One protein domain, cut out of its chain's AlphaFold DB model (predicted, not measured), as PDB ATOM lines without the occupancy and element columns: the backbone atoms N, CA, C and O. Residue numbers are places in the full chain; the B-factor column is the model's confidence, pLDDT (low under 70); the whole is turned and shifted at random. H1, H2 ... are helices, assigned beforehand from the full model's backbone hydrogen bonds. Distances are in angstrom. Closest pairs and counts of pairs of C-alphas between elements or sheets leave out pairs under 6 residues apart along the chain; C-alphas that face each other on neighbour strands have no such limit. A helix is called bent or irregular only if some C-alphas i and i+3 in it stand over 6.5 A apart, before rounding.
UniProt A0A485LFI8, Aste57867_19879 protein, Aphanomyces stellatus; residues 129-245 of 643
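What this domain is: This is residues 129 to 245 of the 643 residues of the protein "Aste57867_19879 protein" of Aphanomyces stellatus (UniProt A0A485LFI8). The model is a short solenoid of helical hairpins stacked in two layers: H1, H4, H6 and H8 lie side by side in one layer, and H2, H5, H7 and H9 in the other. The longest helix, H6, runs against H7 near the inside of the stack, while little H3 sits at the start of H1, in the turn between H2 and H4. The printed part has 117 residues with nine named helices, H1 to H9 in chain order, and no named strand, an all-helix class. It is compact, with a radius of gyration of the C-alphas of 13.6 A, and spans 40 by 27 by 17 A, only just elongated.

Where its parts are: H6, residues 187 to 203, is 24.3 A long and begins at C-alpha 187 (195.587, 187.048, 164.402). Before it come H5, residues 171 to 184, 20.5 A; H4, residues 159 to 168, 15.2 A; H3, residues 153 to 156; H2, residues 141 to 150, 14.2 A; and H1, residues 129 to 138, 14.4 A, from C-alpha 129 (214.439, 181.560, 174.048). After it come H7, residues 207 to 219, 18.3 A; H8, residues 224 to 231, 11.0 A; and H9, residues 238 to 243, ending at C-alpha 243 (198.453, 180.347, 145.229). H5 and H9 are irregular: C-alphas 180 and 183 are 7.0 A apart, and 239 and 242 are 7.4 A.

How they stand to each other: H6 touches H4, closest C-alphas Val 163 and Ala 197 at 4.4 A, at a shallow tilt of 22 degrees, the same way. H6 also touches H8, closest C-alphas Val 199 and Val 230 at 5.8 A, the same way. H6 and H7 form a hairpin, closest C-alphas Ala 201 and Ala 210 at 5.4 A, opposite ways at 25 degrees. H7, the hub, touches four helices; it touches H9, closest C-alphas Arg 211 and Cys 239 at 6.2 A, the same way at 7 degrees, and H5 with residues 208 to 212 alone. H1, H2, H4, H5, H6 and H7 form an up-and-down bundle, each running against the one before. H1 touches H3, closest C-alphas Lys 129 and Trp 156 at 4.3 A. H2 and H6, for instance, are apart. Each O i to N i+4 pair is within hydrogen-bond range in H1, H2, H6, H7 and H8; H4 has 5 of 6, H5 8 of 10, H9 0 of 2, with 2 of 3 O i to N i+3 pairs, and H3 is too short for one.

The domain as a whole: The C-alphas of Thr 150 and Arg 234, the two farthest apart, are 40.6 A apart. The printed part has no cut and no long link. Mean pLDDT of the printed part is 81.6; residues 221 to 223 and 234 to 235 are under 70.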
ATOM      1  N   LYS A 129     214.624 180.866 175.345       84.12
ATOM      2  CA  LYS A 129     214.439 181.560 174.048       84.12
ATOM      3  C   LYS A 129     215.726 181.579 173.245       84.12
ATOM      4  O   LYS A 129     215.692 181.316 172.043       84.12
ATOM      5  N   TRP A 130     216.842 181.881 173.909       84.56
ATOM      6  CA  TRP A 130     218.162 181.867 173.291       84.56
ATOM      7  C   TRP A 130     218.533 180.449 172.853       84.56
ATOM      8  O   TRP A 130     218.838 180.241 171.684       84.56
ATOM      9  N   LEU A 131     218.358 179.453 173.731       87.19
ATOM     10  CA  LEU A 131     218.583 178.042 173.388       87.19
ATOM     11  C   LEU A 131     217.739 177.583 172.196       87.19
ATOM     12  O   LEU A 131     218.274 176.955 171.285       87.19
ATOM     13  N   THR A 132     216.437 177.901 172.177       86.88
ATOM     14  CA  THR A 132     215.575 177.546 171.037       86.88
ATOM     15  C   THR A 132     216.110 178.186 169.763       86.88
ATOM     16  O   THR A 132     216.232 177.509 168.748       86.88
ATOM     17  N   ARG A 133     216.464 179.477 169.804       85.94
ATOM     18  CA  ARG A 133     217.022 180.185 168.650       85.94
ATOM     19  C   ARG A 133     218.294 179.504 168.139       85.94
ATOM     20  O   ARG A 133     218.363 179.216 166.950       85.94
ATOM     21  N   THR A 134     219.236 179.180 169.022       89.00
ATOM     22  CA  THR A 134     220.486 178.488 168.677       89.00
ATOM     23  C   THR A 134     220.234 177.094 168.099       89.00
ATOM     24  O   THR A 134     220.822 176.754 167.075       89.00
ATOM     25  N   ALA A 135     219.334 176.311 168.702       89.69
ATOM     26  CA  ALA A 135     218.960 174.986 168.213       89.69
ATOM     27  C   ALA A 135     218.283 175.050 166.835       89.69
ATOM     28  O   ALA A 135     218.582 174.225 165.976       89.69
ATOM     29  N   VAL A 136     217.421 176.048 166.592       88.25
ATOM     30  CA  VAL A 136     216.836 176.288 165.266       88.25
ATOM     31  C   VAL A 136     217.904 176.698 164.262       88.25
ATOM     32  O   VAL A 136     217.955 176.086 163.205       88.25
ATOM     33  N   ASP A 137     218.767 177.666 164.587       87.00
ATOM     34  CA  ASP A 137     219.809 178.171 163.680       87.00
ATOM     35  C   ASP A 137     220.806 177.067 163.236       87.00
ATOM     36  O   ASP A 137     221.386 177.174 162.158       87.00
ATOM     37  N   HIS A 138     220.951 175.982 164.016       86.81
ATOM     38  CA  HIS A 138     221.764 174.795 163.686       86.81
ATOM     39  C   HIS A 138     220.945 173.571 163.221       86.81
ATOM     40  O   HIS A 138     221.519 172.578 162.776       86.81
ATOM     41  N   GLY A 139     219.611 173.628 163.282       86.88
ATOM     42  CA  GLY A 139     218.712 172.590 162.772       86.88
ATOM     43  C   GLY A 139     218.407 171.401 163.694       86.88
ATOM     44  O   GLY A 139     217.979 170.345 163.225       86.88
ATOM     45  N   HIS A 140     218.606 171.541 165.004       90.69
ATOM     46  CA  HIS A 140     218.454 170.458 165.985       90.69
ATOM     47  C   HIS A 140     217.003 170.288 166.453       90.69
ATOM     48  O   HIS A 140     216.621 170.707 167.549       90.69
ATOM     49  N   LEU A 141     216.182 169.652 165.610       87.94
ATOM     50  CA  LEU A 141     214.751 169.416 165.850       87.94
ATOM     51  C   LEU A 141     214.448 168.778 167.218       87.94
ATOM     52  O   LEU A 141     213.534 169.216 167.911       87.94
ATOM     53  N   HIS A 142     215.215 167.771 167.632       89.56
ATOM     54  CA  HIS A 142     215.031 167.060 168.903       89.56
ATOM     55  C   HIS A 142     215.221 167.968 170.126       89.56
ATOM     56  O   HIS A 142     214.483 167.843 171.102       89.56
ATOM     57  N   VAL A 143     216.140 168.938 170.061       89.00
ATOM     58  CA  VAL A 143     216.313 169.954 171.117       89.00
ATOM     59  C   VAL A 143     215.101 170.891 171.168       89.00
ATOM     60  O   VAL A 143     214.611 171.211 172.251       89.00
ATOM     61  N   VAL A 144     214.565 171.291 170.011       87.56
ATOM     62  CA  VAL A 144     213.355 172.130 169.930       87.56
ATOM     63  C   VAL A 144     212.121 171.387 170.455       87.56
ATOM     64  O   VAL A 144     211.325 171.972 171.188       87.56
ATOM     65  N   GLN A 145     211.976 170.095 170.145       88.69
ATOM     66  CA  GLN A 145     210.904 169.243 170.673       88.69
ATOM     67  C   GLN A 145     210.978 169.123 172.200       88.69
ATOM     68  O   GLN A 145     209.967 169.324 172.873       88.69
ATOM     69  N   TYR A 146     212.170 168.889 172.758       88.25
ATOM     70  CA  TYR A 146     212.378 168.882 174.206       88.25
ATOM     71  C   TYR A 146     211.988 170.220 174.855       88.25
ATOM     72  O   TYR A 146     211.224 170.240 175.821       88.25
ATOM     73  N   LEU A 147     212.446 171.353 174.308       85.88
ATOM     74  CA  LEU A 147     212.100 172.685 174.825       85.88
ATOM     75  C   LEU A 147     210.592 172.972 174.726       85.88
ATOM     76  O   LEU A 147     210.023 173.544 175.655       85.88
ATOM     77  N   THR A 148     209.940 172.504 173.658       84.38
ATOM     78  CA  THR A 148     208.485 172.601 173.448       84.38
ATOM     79  C   THR A 148     207.687 171.814 174.491       84.38
ATOM     80  O   THR A 148     206.642 172.282 174.937       84.38
ATOM     81  N   GLN A 149     208.173 170.635 174.890       86.06
ATOM     82  CA  GLN A 149     207.547 169.798 175.922       86.06
ATOM     83  C   GLN A 149     207.840 170.302 177.347       86.06
ATOM     84  O   GLN A 149     206.994 170.180 178.230       86.06
ATOM     85  N   THR A 150     209.028 170.869 177.571       84.31
ATOM     86  CA  THR A 150     209.523 171.248 178.907       84.31
ATOM     87  C   THR A 150     209.061 172.638 179.351       84.31
ATOM     88  O   THR A 150     208.915 172.885 180.548       84.31
ATOM     89  N   TYR A 151     208.827 173.562 178.412       83.31
ATOM     90  CA  TYR A 151     208.527 174.964 178.711       83.31
ATOM     91  C   TYR A 151     207.213 175.445 178.073       83.31
ATOM     92  O   TYR A 151     206.907 175.096 176.931       83.31
ATOM     93  N   PRO A 152     206.451 176.334 178.741       80.94
ATOM     94  CA  PRO A 152     205.287 176.968 178.129       80.94
ATOM     95  C   PRO A 152     205.717 177.873 176.966       80.94
ATOM     96  O   PRO A 152     206.758 178.528 177.033       80.94
ATOM     97  N   LEU A 153     204.882 177.988 175.925       76.75
ATOM     98  CA  LEU A 153     205.200 178.700 174.673       76.75
ATOM     99  C   LEU A 153     205.816 180.099 174.883       76.75
ATOM    100  O   LEU A 153     206.760 180.475 174.197       76.75
ATOM    101  N   ARG A 154     205.326 180.869 175.864       73.00
ATOM    102  CA  ARG A 154     205.832 182.221 176.182       73.00
ATOM    103  C   ARG A 154     207.268 182.251 176.719       73.00
ATOM    104  O   ARG A 154     207.904 183.308 176.658       73.00
ATOM    105  N   GLU A 155     207.763 181.148 177.276       72.38
ATOM    106  CA  GLU A 155     209.128 181.030 177.791       72.38
ATOM    107  C   GLU A 155     210.136 180.677 176.700       72.38
ATOM    108  O   GLU A 155     211.254 181.155 176.808       72.38
ATOM    109  N   TRP A 156     209.772 179.956 175.633       77.62
ATOM    110  CA  TRP A 156     210.728 179.527 174.596       77.62
ATOM    111  C   TRP A 156     210.514 180.164 173.212       77.62
ATOM    112  O   TRP A 156     211.478 180.414 172.487       77.62
ATOM    113  N   PHE A 157     209.278 180.497 172.833       77.75
ATOM    114  CA  PHE A 157     208.970 180.979 171.485       77.75
ATOM    115  C   PHE A 157     209.155 182.496 171.324       77.75
ATOM    116  O   PHE A 157     208.701 183.310 172.136       77.75
ATOM    117  N   ARG A 158     209.747 182.894 170.193       76.69
ATOM    118  CA  ARG A 158     209.638 184.239 169.609       76.69
ATOM    119  C   ARG A 158     209.272 184.092 168.132       76.69
ATOM    120  O   ARG A 158     209.681 183.135 167.487       76.69
ATOM    121  N   GLY A 159     208.592 185.080 167.545       72.75
ATOM    122  CA  GLY A 159     208.290 185.063 166.102       72.75
ATOM    123  C   GLY A 159     209.538 184.971 165.204       72.75
ATOM    124  O   GLY A 159     209.461 184.474 164.086       72.75
ATOM    125  N   SER A 160     210.708 185.378 165.709       78.38
ATOM    126  CA  SER A 160     212.004 185.195 165.046       78.38
ATOM    127  C   SER A 160     212.443 183.728 164.923       78.38
ATOM    128  O   SER A 160     213.261 183.431 164.057       78.38
ATOM    129  N   THR A 161     211.913 182.811 165.740       82.44
ATOM    130  CA  THR A 161     212.203 181.368 165.693       82.44
ATOM    131  C   THR A 161     211.635 180.734 164.422       82.44
ATOM    132  O   THR A 161     212.365 180.088 163.676       82.44
ATOM    133  N   LEU A 162     210.360 181.001 164.105       84.50
ATOM    134  CA  LEU A 162     209.722 180.524 162.869       84.50
ATOM    135  C   LEU A 162     210.427 181.075 161.614       84.50
ATOM    136  O   LEU A 162     210.561 180.393 160.602       84.50
ATOM    137  N   VAL A 163     210.913 182.313 161.703       84.31
ATOM    138  CA  VAL A 163     211.637 182.998 160.624       84.31
ATOM    139  C   VAL A 163     213.028 182.392 160.407       84.31
ATOM    140  O   VAL A 163     213.456 182.271 159.267       84.31
ATOM    141  N   ALA A 164     213.730 181.971 161.463       84.38
ATOM    142  CA  ALA A 164     214.987 181.230 161.327       84.38
ATOM    143  C   ALA A 164     214.769 179.863 160.666       84.38
ATOM    144  O   ALA A 164     215.429 179.539 159.680       84.38
ATOM    145  N   ALA A 165     213.767 179.112 161.133       86.38
ATOM    146  CA  ALA A 165     213.389 177.829 160.545       86.38
ATOM    147  C   ALA A 165     213.088 177.955 159.037       86.38
ATOM    148  O   ALA A 165     213.532 177.131 158.235       86.38
ATOM    149  N   SER A 166     212.403 179.031 158.628       85.56
ATOM    150  CA  SER A 166     212.094 179.291 157.217       85.56
ATOM    151  C   SER A 166     213.303 179.739 156.378       85.56
ATOM    152  O   SER A 166     213.299 179.533 155.163       85.56
ATOM    153  N   GLN A 167     214.351 180.309 156.987       82.94
ATOM    154  CA  GLN A 167     215.603 180.673 156.301       82.94
ATOM    155  C   GLN A 167     216.477 179.455 155.979       82.94
ATOM    156  O   GLN A 167     217.128 179.429 154.931       82.94
ATOM    157  N   LEU A 168     216.480 178.452 156.860       82.19
ATOM    158  CA  LEU A 168     217.271 177.227 156.705       82.19
ATOM    159  C   LEU A 168     216.641 176.203 155.755       82.19
ATOM    160  O   LEU A 168     217.347 175.340 155.247       82.19
ATOM    161  N   GLY A 169     215.332 176.293 155.507       81.44
ATOM    162  CA  GLY A 169     214.615 175.370 154.620       81.44
ATOM    163  C   GLY A 169     214.219 174.039 155.265       81.44
ATOM    164  O   GLY A 169     213.732 173.141 154.583       81.44
ATOM    165  N   GLN A 170     214.404 173.890 156.580       82.62
ATOM    166  CA  GLN A 170     214.105 172.647 157.287       82.62
ATOM    167  C   GLN A 170     212.605 172.513 157.563       82.62
ATOM    168  O   GLN A 170     212.104 172.921 158.613       82.62
ATOM    169  N   LEU A 171     211.883 171.922 156.608       86.00
ATOM    170  CA  LEU A 171     210.430 171.757 156.669       86.00
ATOM    171  C   LEU A 171     209.930 171.048 157.951       86.00
ATOM    172  O   LEU A 171     209.015 171.600 158.556       86.00
ATOM    173  N   PRO A 172     210.530 169.945 158.454       87.81
ATOM    174  CA  PRO A 172     210.050 169.289 159.681       87.81
ATOM    175  C   PRO A 172     210.169 170.166 160.938       87.81
ATOM    176  O   PRO A 172     209.314 170.129 161.822       87.81
ATOM    177  N   LEU A 173     211.219 170.990 161.015       87.00
ATOM    178  CA  LEU A 173     211.436 171.915 162.127       87.00
ATOM    179  C   LEU A 173     210.489 173.111 162.042       87.00
ATOM    180  O   LEU A 173     209.900 173.510 163.048       87.00
ATOM    181  N   LEU A 174     210.302 173.653 160.839       87.69
ATOM    182  CA  LEU A 174     209.329 174.705 160.572       87.69
ATOM    183  C   LEU A 174     207.902 174.253 160.909       87.69
ATOM    184  O   LEU A 174     207.177 174.994 161.571       87.69
ATOM    185  N   GLU A 175     207.527 173.039 160.506       88.44
ATOM    186  CA  GLU A 175     206.233 172.427 160.801       88.44
ATOM    187  C   GLU A 175     206.029 172.236 162.308       88.44
ATOM    188  O   GLU A 175     205.033 172.721 162.842       88.44
ATOM    189  N   SER A 176     206.992 171.631 163.015       85.50
ATOM    190  CA  SER A 176     206.916 171.456 164.472       85.50
ATOM    191  C   SER A 176     206.757 172.798 165.200       85.50
ATOM    192  O   SER A 176     205.874 172.944 166.042       85.50
ATOM    193  N   CYS A 177     207.566 173.806 164.850       84.75
ATOM    194  CA  CYS A 177     207.459 175.150 165.423       84.75
ATOM    195  C   CYS A 177     206.108 175.814 165.113       84.75
ATOM    196  O   CYS A 177     205.555 176.510 165.967       84.75
ATOM    197  N   PHE A 178     205.578 175.629 163.900       85.44
ATOM    198  CA  PHE A 178     204.302 176.206 163.486       85.44
ATOM    199  C   PHE A 178     203.129 175.557 164.220       85.44
ATOM    200  O   PHE A 178     202.306 176.281 164.770       85.44
ATOM    201  N   GLN A 179     203.077 174.222 164.293       85.56
ATOM    202  CA  GLN A 179     202.012 173.482 164.979       85.56
ATOM    203  C   GLN A 179     201.900 173.869 166.463       85.56
ATOM    204  O   GLN A 179     200.794 174.060 166.963       85.56
ATOM    205  N   SER A 180     203.026 174.057 167.162       83.88
ATOM    206  CA  SER A 180     203.028 174.470 168.576       83.88
ATOM    207  C   SER A 180     202.676 175.946 168.804       83.88
ATOM    208  O   SER A 180     202.196 176.304 169.879       83.88
ATOM    209  N   TRP A 181     202.915 176.821 167.824       84.62
ATOM    210  CA  TRP A 181     202.667 178.264 167.942       84.62
ATOM    211  C   TRP A 181     201.287 178.695 167.432       84.62
ATOM    212  O   TRP A 181     200.615 179.499 168.084       84.62
ATOM    213  N   ALA A 182     200.855 178.156 166.289       81.75
ATOM    214  CA  ALA A 182     199.631 178.525 165.580       81.75
ATOM    215  C   ALA A 182     198.368 178.632 166.464       81.75
ATOM    216  O   ALA A 182     197.700 179.664 166.366       81.75
ATOM    217  N   PRO A 183     198.034 177.668 167.355       82.25
ATOM    218  CA  PRO A 183     196.806 177.738 168.157       82.25
ATOM    219  C   PRO A 183     196.835 178.805 169.266       82.25
ATOM    220  O   PRO A 183     195.794 179.123 169.837       82.25
ATOM    221  N   HIS A 184     198.005 179.360 169.591       78.62
ATOM    222  CA  HIS A 184     198.190 180.311 170.695       78.62
ATOM    223  C   HIS A 184     198.509 181.741 170.233       78.62
ATOM    224  O   HIS A 184     198.601 182.653 171.058       78.62
ATOM    225  N   ALA A 185     198.700 181.946 168.932       78.75
ATOM    226  CA  ALA A 185     199.068 183.223 168.342       78.75
ATOM    227  C   ALA A 185     197.852 184.141 168.137       78.75
ATOM    228  O   ALA A 185     196.796 183.698 167.680       78.75
ATOM    229  N   THR A 186     197.993 185.450 168.377       79.00
ATOM    230  CA  THR A 186     196.935 186.388 167.970       79.00
ATOM    231  C   THR A 186     196.918 186.560 166.447       79.00
ATOM    232  O   THR A 186     197.958 186.494 165.788       79.00
ATOM    233  N   LYS A 187     195.746 186.854 165.862       77.31
ATOM    234  CA  LYS A 187     195.587 187.048 164.402       77.31
ATOM    235  C   LYS A 187     196.583 188.059 163.803       77.31
ATOM    236  O   LYS A 187     197.128 187.844 162.724       77.31
ATOM    237  N   SER A 188     196.844 189.151 164.528       74.75
ATOM    238  CA  SER A 188     197.786 190.208 164.124       74.75
ATOM    239  C   SER A 188     199.240 189.721 164.107       74.75
ATOM    240  O   SER A 188     199.995 190.015 163.176       74.75
ATOM    241  N   GLU A 189     199.633 188.931 165.110       76.44
ATOM    242  CA  GLU A 189     200.965 188.325 165.179       76.44
ATOM    243  C   GLU A 189     201.149 187.264 164.097       76.44
ATOM    244  O   GLU A 189     202.186 187.278 163.436       76.44
ATOM    245  N   ARG A 190     200.138 186.412 163.859       80.94
ATOM    246  CA  ARG A 190     200.154 185.409 162.782       80.94
ATOM    247  C   ARG A 190     200.451 186.039 161.427       80.94
ATOM    248  O   ARG A 190     201.480 185.736 160.829       80.94
ATOM    249  N   ASN A 191     199.640 187.014 161.009       79.00
ATOM    250  CA  ASN A 191     199.820 187.729 159.740       79.00
ATOM    251  C   ASN A 191     201.216 188.382 159.630       79.00
ATOM    252  O   ASN A 191     201.878 188.269 158.597       79.00
ATOM    253  N   ARG A 192     201.724 189.009 160.704       80.12
ATOM    254  CA  ARG A 192     203.067 189.620 160.698       80.12
ATOM    255  C   ARG A 192     204.192 188.584 160.582       80.12
ATOM    256  O   ARG A 192     205.124 188.804 159.807       80.12
ATOM    257  N   VAL A 193     204.139 187.510 161.369       82.56
ATOM    258  CA  VAL A 193     205.216 186.513 161.478       82.56
ATOM    259  C   VAL A 193     205.239 185.591 160.260       82.56
ATOM    260  O   VAL A 193     206.302 185.426 159.667       82.56
ATOM    261  N   GLU A 194     204.091 185.076 159.816       85.38
ATOM    262  CA  GLU A 194     203.979 184.222 158.622       85.38
ATOM    263  C   GLU A 194     204.438 184.957 157.361       85.38
ATOM    264  O   GLU A 194     205.263 184.446 156.602       85.38
ATOM    265  N   LYS A 195     203.993 186.207 157.175       84.31
ATOM    266  CA  LYS A 195     204.440 187.048 156.059       84.31
ATOM    267  C   LYS A 195     205.956 187.245 156.060       84.31
ATOM    268  O   LYS A 195     206.568 187.196 154.997       84.31
ATOM    269  N   TRP A 196     206.566 187.490 157.221       83.75
ATOM    270  CA  TRP A 196     208.015 187.686 157.312       83.75
ATOM    271  C   TRP A 196     208.787 186.376 157.094       83.75
ATOM    272  O   TRP A 196     209.760 186.363 156.343       83.75
ATOM    273  N   ALA A 197     208.301 185.257 157.640       85.62
ATOM    274  CA  ALA A 197     208.858 183.931 157.391       85.62
ATOM    275  C   ALA A 197     208.811 183.561 155.894       85.62
ATOM    276  O   ALA A 197     209.812 183.078 155.359       85.62
ATOM    277  N   LEU A 198     207.705 183.861 155.200       85.88
ATOM    278  CA  LEU A 198     207.559 183.653 153.756       85.88
ATOM    279  C   LEU A 198     208.516 184.540 152.937       85.88
ATOM    280  O   LEU A 198     209.133 184.053 151.989       85.88
ATOM    281  N   VAL A 199     208.702 185.816 153.316       84.50
ATOM    282  CA  VAL A 199     209.722 186.699 152.703       84.50
ATOM    283  C   VAL A 199     211.114 186.083 152.828       84.50
ATOM    284  O   VAL A 199     211.832 185.991 151.831       84.50
ATOM    285  N   CYS A 200     211.494 185.647 154.029       84.06
ATOM    286  CA  CYS A 200     212.819 185.100 154.287       84.06
ATOM    287  C   CYS A 200     213.072 183.768 153.560       84.06
ATOM    288  O   CYS A 200     214.147 183.598 152.982       84.06
ATOM    289  N   ALA A 201     212.081 182.870 153.505       86.38
ATOM    290  CA  ALA A 201     212.175 181.621 152.747       86.38
ATOM    291  C   ALA A 201     212.404 181.885 151.248       86.38
ATOM    292  O   ALA A 201     213.315 181.320 150.642       86.38
ATOM    293  N   VAL A 202     211.647 182.817 150.655       85.00
ATOM    294  CA  VAL A 202     211.801 183.205 149.241       85.00
ATOM    295  C   VAL A 202     213.147 183.892 148.974       85.00
ATOM    296  O   VAL A 202     213.764 183.632 147.942       85.00
ATOM    297  N   GLN A 203     213.647 184.727 149.892       83.06
ATOM    298  CA  GLN A 203     214.977 185.346 149.774       83.06
ATOM    299  C   GLN A 203     216.113 184.314 149.800       83.06
ATOM    300  O   GLN A 203     217.043 184.413 149.000       83.06
ATOM    301  N   ARG A 204     216.024 183.312 150.685       82.31
ATOM    302  CA  ARG A 204     216.994 182.209 150.804       82.31
ATOM    303  C   ARG A 204     216.777 181.080 149.781       82.31
ATOM    304  O   ARG A 204     217.542 180.127 149.785       82.31
ATOM    305  N   ARG A 205     215.794 181.211 148.874       85.38
ATOM    306  CA  ARG A 205     215.410 180.221 147.839       85.38
ATOM    307  C   ARG A 205     214.918 178.872 148.392       85.38
ATOM    308  O   ARG A 205     214.986 177.861 147.703       85.38
ATOM    309  N   GLN A 206     214.374 178.869 149.608       87.44
ATOM    310  CA  GLN A 206     213.829 177.683 150.274       87.44
ATOM    311  C   GLN A 206     212.402 177.403 149.787       87.44
ATOM    312  O   GLN A 206     211.411 177.748 150.437       87.44
ATOM    313  N   TRP A 207     212.290 176.837 148.583       86.38
ATOM    314  CA  TRP A 207     211.019 176.724 147.861       86.38
ATOM    315  C   TRP A 207     209.988 175.816 148.533       86.38
ATOM    316  O   TRP A 207     208.801 176.134 148.481       86.38
ATOM    317  N   GLU A 208     210.422 174.730 149.174       86.12
ATOM    318  CA  GLU A 208     209.536 173.782 149.860       86.12
ATOM    319  C   GLU A 208     208.904 174.421 151.099       86.12
ATOM    320  O   GLU A 208     207.680 174.487 151.204       86.12
ATOM    321  N   SER A 209     209.722 175.008 151.979       86.44
ATOM    322  CA  SER A 209     209.252 175.777 153.138       86.44
ATOM    323  C   SER A 209     208.361 176.956 152.736       86.44
ATOM    324  O   SER A 209     207.348 177.206 153.386       86.44
ATOM    325  N   ALA A 210     208.696 177.665 151.651       86.69
ATOM    326  CA  ALA A 210     207.873 178.757 151.135       86.69
ATOM    327  C   ALA A 210     206.507 178.266 150.619       86.69
ATOM    328  O   ALA A 210     205.488 178.880 150.934       86.69
ATOM    329  N   ARG A 211     206.464 177.159 149.860       87.19
ATOM    330  CA  ARG A 211     205.210 176.575 149.353       87.19
ATOM    331  C   ARG A 211     204.359 176.018 150.493       87.19
ATOM    332  O   ARG A 211     203.163 176.280 150.516       87.19
ATOM    333  N   TRP A 212     204.964 175.325 151.459       89.69
ATOM    334  CA  TRP A 212     204.267 174.803 152.638       89.69
ATOM    335  C   TRP A 212     203.634 175.931 153.466       89.69
ATOM    336  O   TRP A 212     202.427 175.902 153.701       89.69
ATOM    337  N   LEU A 213     204.397 176.983 153.805       86.25
ATOM    338  CA  LEU A 213     203.858 178.162 154.502       86.25
ATOM    339  C   LEU A 213     202.731 178.831 153.711       86.25
ATOM    340  O   LEU A 213     201.701 179.171 154.285       86.25
ATOM    341  N   ALA A 214     202.889 178.995 152.395       85.31
ATOM    342  CA  ALA A 214     201.859 179.602 151.559       85.31
ATOM    343  C   ALA A 214     200.567 178.768 151.498       85.31
ATOM    344  O   ALA A 214     199.489 179.353 151.436       85.31
ATOM    345  N   ILE A 215     200.644 177.432 151.565       86.00
ATOM    346  CA  ILE A 215     199.462 176.559 151.663       86.00
ATOM    347  C   ILE A 215     198.737 176.785 152.997       86.00
ATOM    348  O   ILE A 215     197.530 177.017 152.982       86.00
ATOM    349  N   GLN A 216     199.460 176.806 154.124       84.69
ATOM    350  CA  GLN A 216     198.873 177.097 155.444       84.69
ATOM    351  C   GLN A 216     198.202 178.485 155.461       84.69
ATOM    352  O   GLN A 216     197.026 178.621 155.796       84.69
ATOM    353  N   MET A 217     198.906 179.515 154.973       82.12
ATOM    354  CA  MET A 217     198.391 180.887 154.851       82.12
ATOM    355  C   MET A 217     197.185 181.015 153.901       82.12
ATOM    356  O   MET A 217     196.384 181.942 154.045       82.12
ATOM    357  N   HIS A 218     197.064 180.129 152.905       78.94
ATOM    358  CA  HIS A 218     195.939 180.110 151.970       78.94
ATOM    359  C   HIS A 218     194.701 179.435 152.577       78.94
ATOM    360  O   HIS A 218     193.592 179.939 152.385       78.94
ATOM    361  N   GLN A 219     194.891 178.335 153.320       78.25
ATOM    362  CA  GLN A 219     193.826 177.628 154.045       78.25
ATOM    363  C   GLN A 219     193.164 178.531 155.093       78.25
ATOM    364  O   GLN A 219     191.939 178.592 155.151       78.25
ATOM    365  N   ASP A 220     193.959 179.321 155.821       70.06
ATOM    366  CA  ASP A 220     193.456 180.296 156.800       70.06
ATOM    367  C   ASP A 220     192.712 181.493 156.164       70.06
ATOM    368  O   ASP A 220     192.071 182.272 156.868       70.06
ATOM    369  N   GLY A 221     192.774 181.666 154.834       62.88
ATOM    370  CA  GLY A 221     191.977 182.622 154.048       62.88
ATOM    371  C   GLY A 221     192.324 184.111 154.214       62.88
ATOM    372  O   GLY A 221     192.278 184.859 153.236       62.88
ATOM    373  N   GLU A 222     192.715 184.547 155.412       63.59
ATOM    374  CA  GLU A 222     192.962 185.952 155.773       63.59
ATOM    375  C   GLU A 222     194.314 186.494 155.242       63.59
ATOM    376  O   GLU A 222     194.481 187.707 155.106       63.59
ATOM    377  N   ASN A 223     195.268 185.621 154.877       67.81
ATOM    378  CA  ASN A 223     196.642 186.001 154.497       67.81
ATOM    379  C   ASN A 223     196.942 185.964 152.979       67.81
ATOM    380  O   ASN A 223     198.096 186.118 152.572       67.81
ATOM    381  N   ARG A 224     195.921 185.851 152.116       71.81
ATOM    382  CA  ARG A 224     196.064 185.791 150.639       71.81
ATOM    383  C   ARG A 224     196.869 186.959 150.048       71.81
ATOM    384  O   ARG A 224     197.826 186.735 149.303       71.81
ATOM    385  N   ALA A 225     196.583 188.185 150.487       70.69
ATOM    386  CA  ALA A 225     197.329 189.371 150.064       70.69
ATOM    387  C   ALA A 225     198.811 189.313 150.470       70.69
ATOM    388  O   ALA A 225     199.672 189.818 149.755       70.69
ATOM    389  N   ALA A 226     199.158 188.673 151.595       73.81
ATOM    390  CA  ALA A 226     200.554 188.514 151.998       73.81
ATOM    391  C   ALA A 226     201.334 187.613 151.026       73.81
ATOM    392  O   ALA A 226     202.459 187.966 150.676       73.81
ATOM    393  N   ILE A 227     200.732 186.527 150.527       78.81
ATOM    394  CA  ILE A 227     201.340 185.642 149.515       78.81
ATOM    395  C   ILE A 227     201.626 186.437 148.232       78.81
ATOM    396  O   ILE A 227     202.760 186.454 147.741       78.81
ATOM    397  N   ALA A 228     200.631 187.185 147.743       77.56
ATOM    398  CA  ALA A 228     200.771 188.043 146.570       77.56
ATOM    399  C   ALA A 228     201.837 189.142 146.757       77.56
ATOM    400  O   ALA A 228     202.638 189.385 145.854       77.56
ATOM    401  N   HIS A 229     201.917 189.753 147.947       78.31
ATOM    402  CA  HIS A 229     202.951 190.733 148.300       78.31
ATOM    403  C   HIS A 229     204.374 190.159 148.231       78.31
ATOM    404  O   HIS A 229     205.285 190.854 147.779       78.31
ATOM    405  N   VAL A 230     204.591 188.918 148.690       75.88
ATOM    406  CA  VAL A 230     205.920 188.286 148.623       75.88
ATOM    407  C   VAL A 230     206.261 187.901 147.185       75.88
ATOM    408  O   VAL A 230     207.365 188.202 146.719       75.88
ATOM    409  N   TRP A 231     205.314 187.305 146.454       80.38
ATOM    410  CA  TRP A 231     205.535 186.902 145.066       80.38
ATOM    411  C   TRP A 231     205.833 188.096 144.149       80.38
ATOM    412  O   TRP A 231     206.836 188.090 143.433       80.38
ATOM    413  N   ALA A 232     205.041 189.169 144.239       71.75
ATOM    414  CA  ALA A 232     205.194 190.381 143.429       71.75
ATOM    415  C   ALA A 232     206.437 191.232 143.791       71.75
ATOM    416  O   ALA A 232     206.643 192.313 143.221       71.75
ATOM    417  N   GLY A 233     207.272 190.761 144.725       70.94
ATOM    418  CA  GLY A 233     208.577 191.315 145.079       70.94
ATOM    419  C   GLY A 233     209.652 191.129 143.993       70.94
ATOM    420  O   GLY A 233     209.392 191.229 142.793       70.94
ATOM    421  N   ARG A 234     210.910 190.914 144.409       63.47
ATOM    422  CA  ARG A 234     212.055 190.818 143.476       63.47
ATOM    423  C   ARG A 234     212.221 189.438 142.823       63.47
ATOM    424  O   ARG A 234     212.732 189.386 141.713       63.47
ATOM    425  N   ALA A 235     211.816 188.357 143.493       60.91
ATOM    426  CA  ALA A 235     212.173 186.988 143.104       60.91
ATOM    427  C   ALA A 235     211.127 186.241 142.249       60.91
ATOM    428  O   ALA A 235     211.499 185.260 141.619       60.91
ATOM    429  N   LYS A 236     209.851 186.678 142.240       73.25
ATOM    430  CA  LYS A 236     208.710 186.052 141.526       73.25
ATOM    431  C   LYS A 236     208.764 184.509 141.457       73.25
ATOM    432  O   LYS A 236     208.842 183.944 140.367       73.25
ATOM    433  N   PRO A 237     208.770 183.814 142.607       74.25
ATOM    434  CA  PRO A 237     209.015 182.378 142.656       74.25
ATOM    435  C   PRO A 237     207.894 181.572 141.991       74.25
ATOM    436  O   PRO A 237     206.718 181.746 142.314       74.25
ATOM    437  N   ALA A 238     208.269 180.646 141.105       74.62
ATOM    438  CA  ALA A 238     207.319 179.801 140.381       74.62
ATOM    439  C   ALA A 238     206.476 178.912 141.313       74.62
ATOM    440  O   ALA A 238     205.291 178.715 141.067       74.62
ATOM    441  N   CYS A 239     207.046 178.446 142.433       74.56
ATOM    442  CA  CYS A 239     206.370 177.555 143.382       74.56
ATOM    443  C   CYS A 239     205.146 178.164 144.094       74.56
ATOM    444  O   CYS A 239     204.409 177.418 144.742       74.56
ATOM    445  N   LEU A 240     204.935 179.483 143.987       79.50
ATOM    446  CA  LEU A 240     203.790 180.197 144.564       79.50
ATOM    447  C   LEU A 240     202.742 180.626 143.523       79.50
ATOM    448  O   LEU A 240     201.706 181.140 143.932       79.50
ATOM    449  N   LEU A 241     202.982 180.440 142.216       79.06
ATOM    450  CA  LEU A 241     202.090 180.930 141.149       79.06
ATOM    451  C   LEU A 241     200.640 180.457 141.335       79.06
ATOM    452  O   LEU A 241     199.727 181.277 141.292       79.06
ATOM    453  N   ASP A 242     200.454 179.173 141.647       78.75
ATOM    454  CA  ASP A 242     199.148 178.531 141.873       78.75
ATOM    455  C   ASP A 242     198.340 179.151 143.037       78.75
ATOM    456  O   ASP A 242     197.130 178.964 143.128       78.75
ATOM    457  N   LEU A 243     199.011 179.856 143.959       78.19
ATOM    458  CA  LEU A 243     198.453 180.347 145.229       78.19
ATOM    459  C   LEU A 243     198.286 181.877 145.271       78.19
ATOM    460  O   LEU A 243     197.756 182.411 146.250       78.19
ATOM    461  N   VAL A 244     198.759 182.594 144.246       80.88
ATOM    462  CA  VAL A 244     198.768 184.063 144.197       80.88
ATOM    463  C   VAL A 244     197.462 184.595 143.613       80.88
ATOM    464  O   VAL A 244     197.116 184.327 142.464       80.88
ATOM    465  N   HIS A 245     196.764 185.431 144.383       79.62
ATOM    466  CA  HIS A 245     195.610 186.165 143.871       79.62
ATOM    467  C   HIS A 245     196.075 187.300 142.930       79.62
ATOM    468  O   HIS A 245     196.917 188.113 143.332       79.62
TER     469      HIS A 245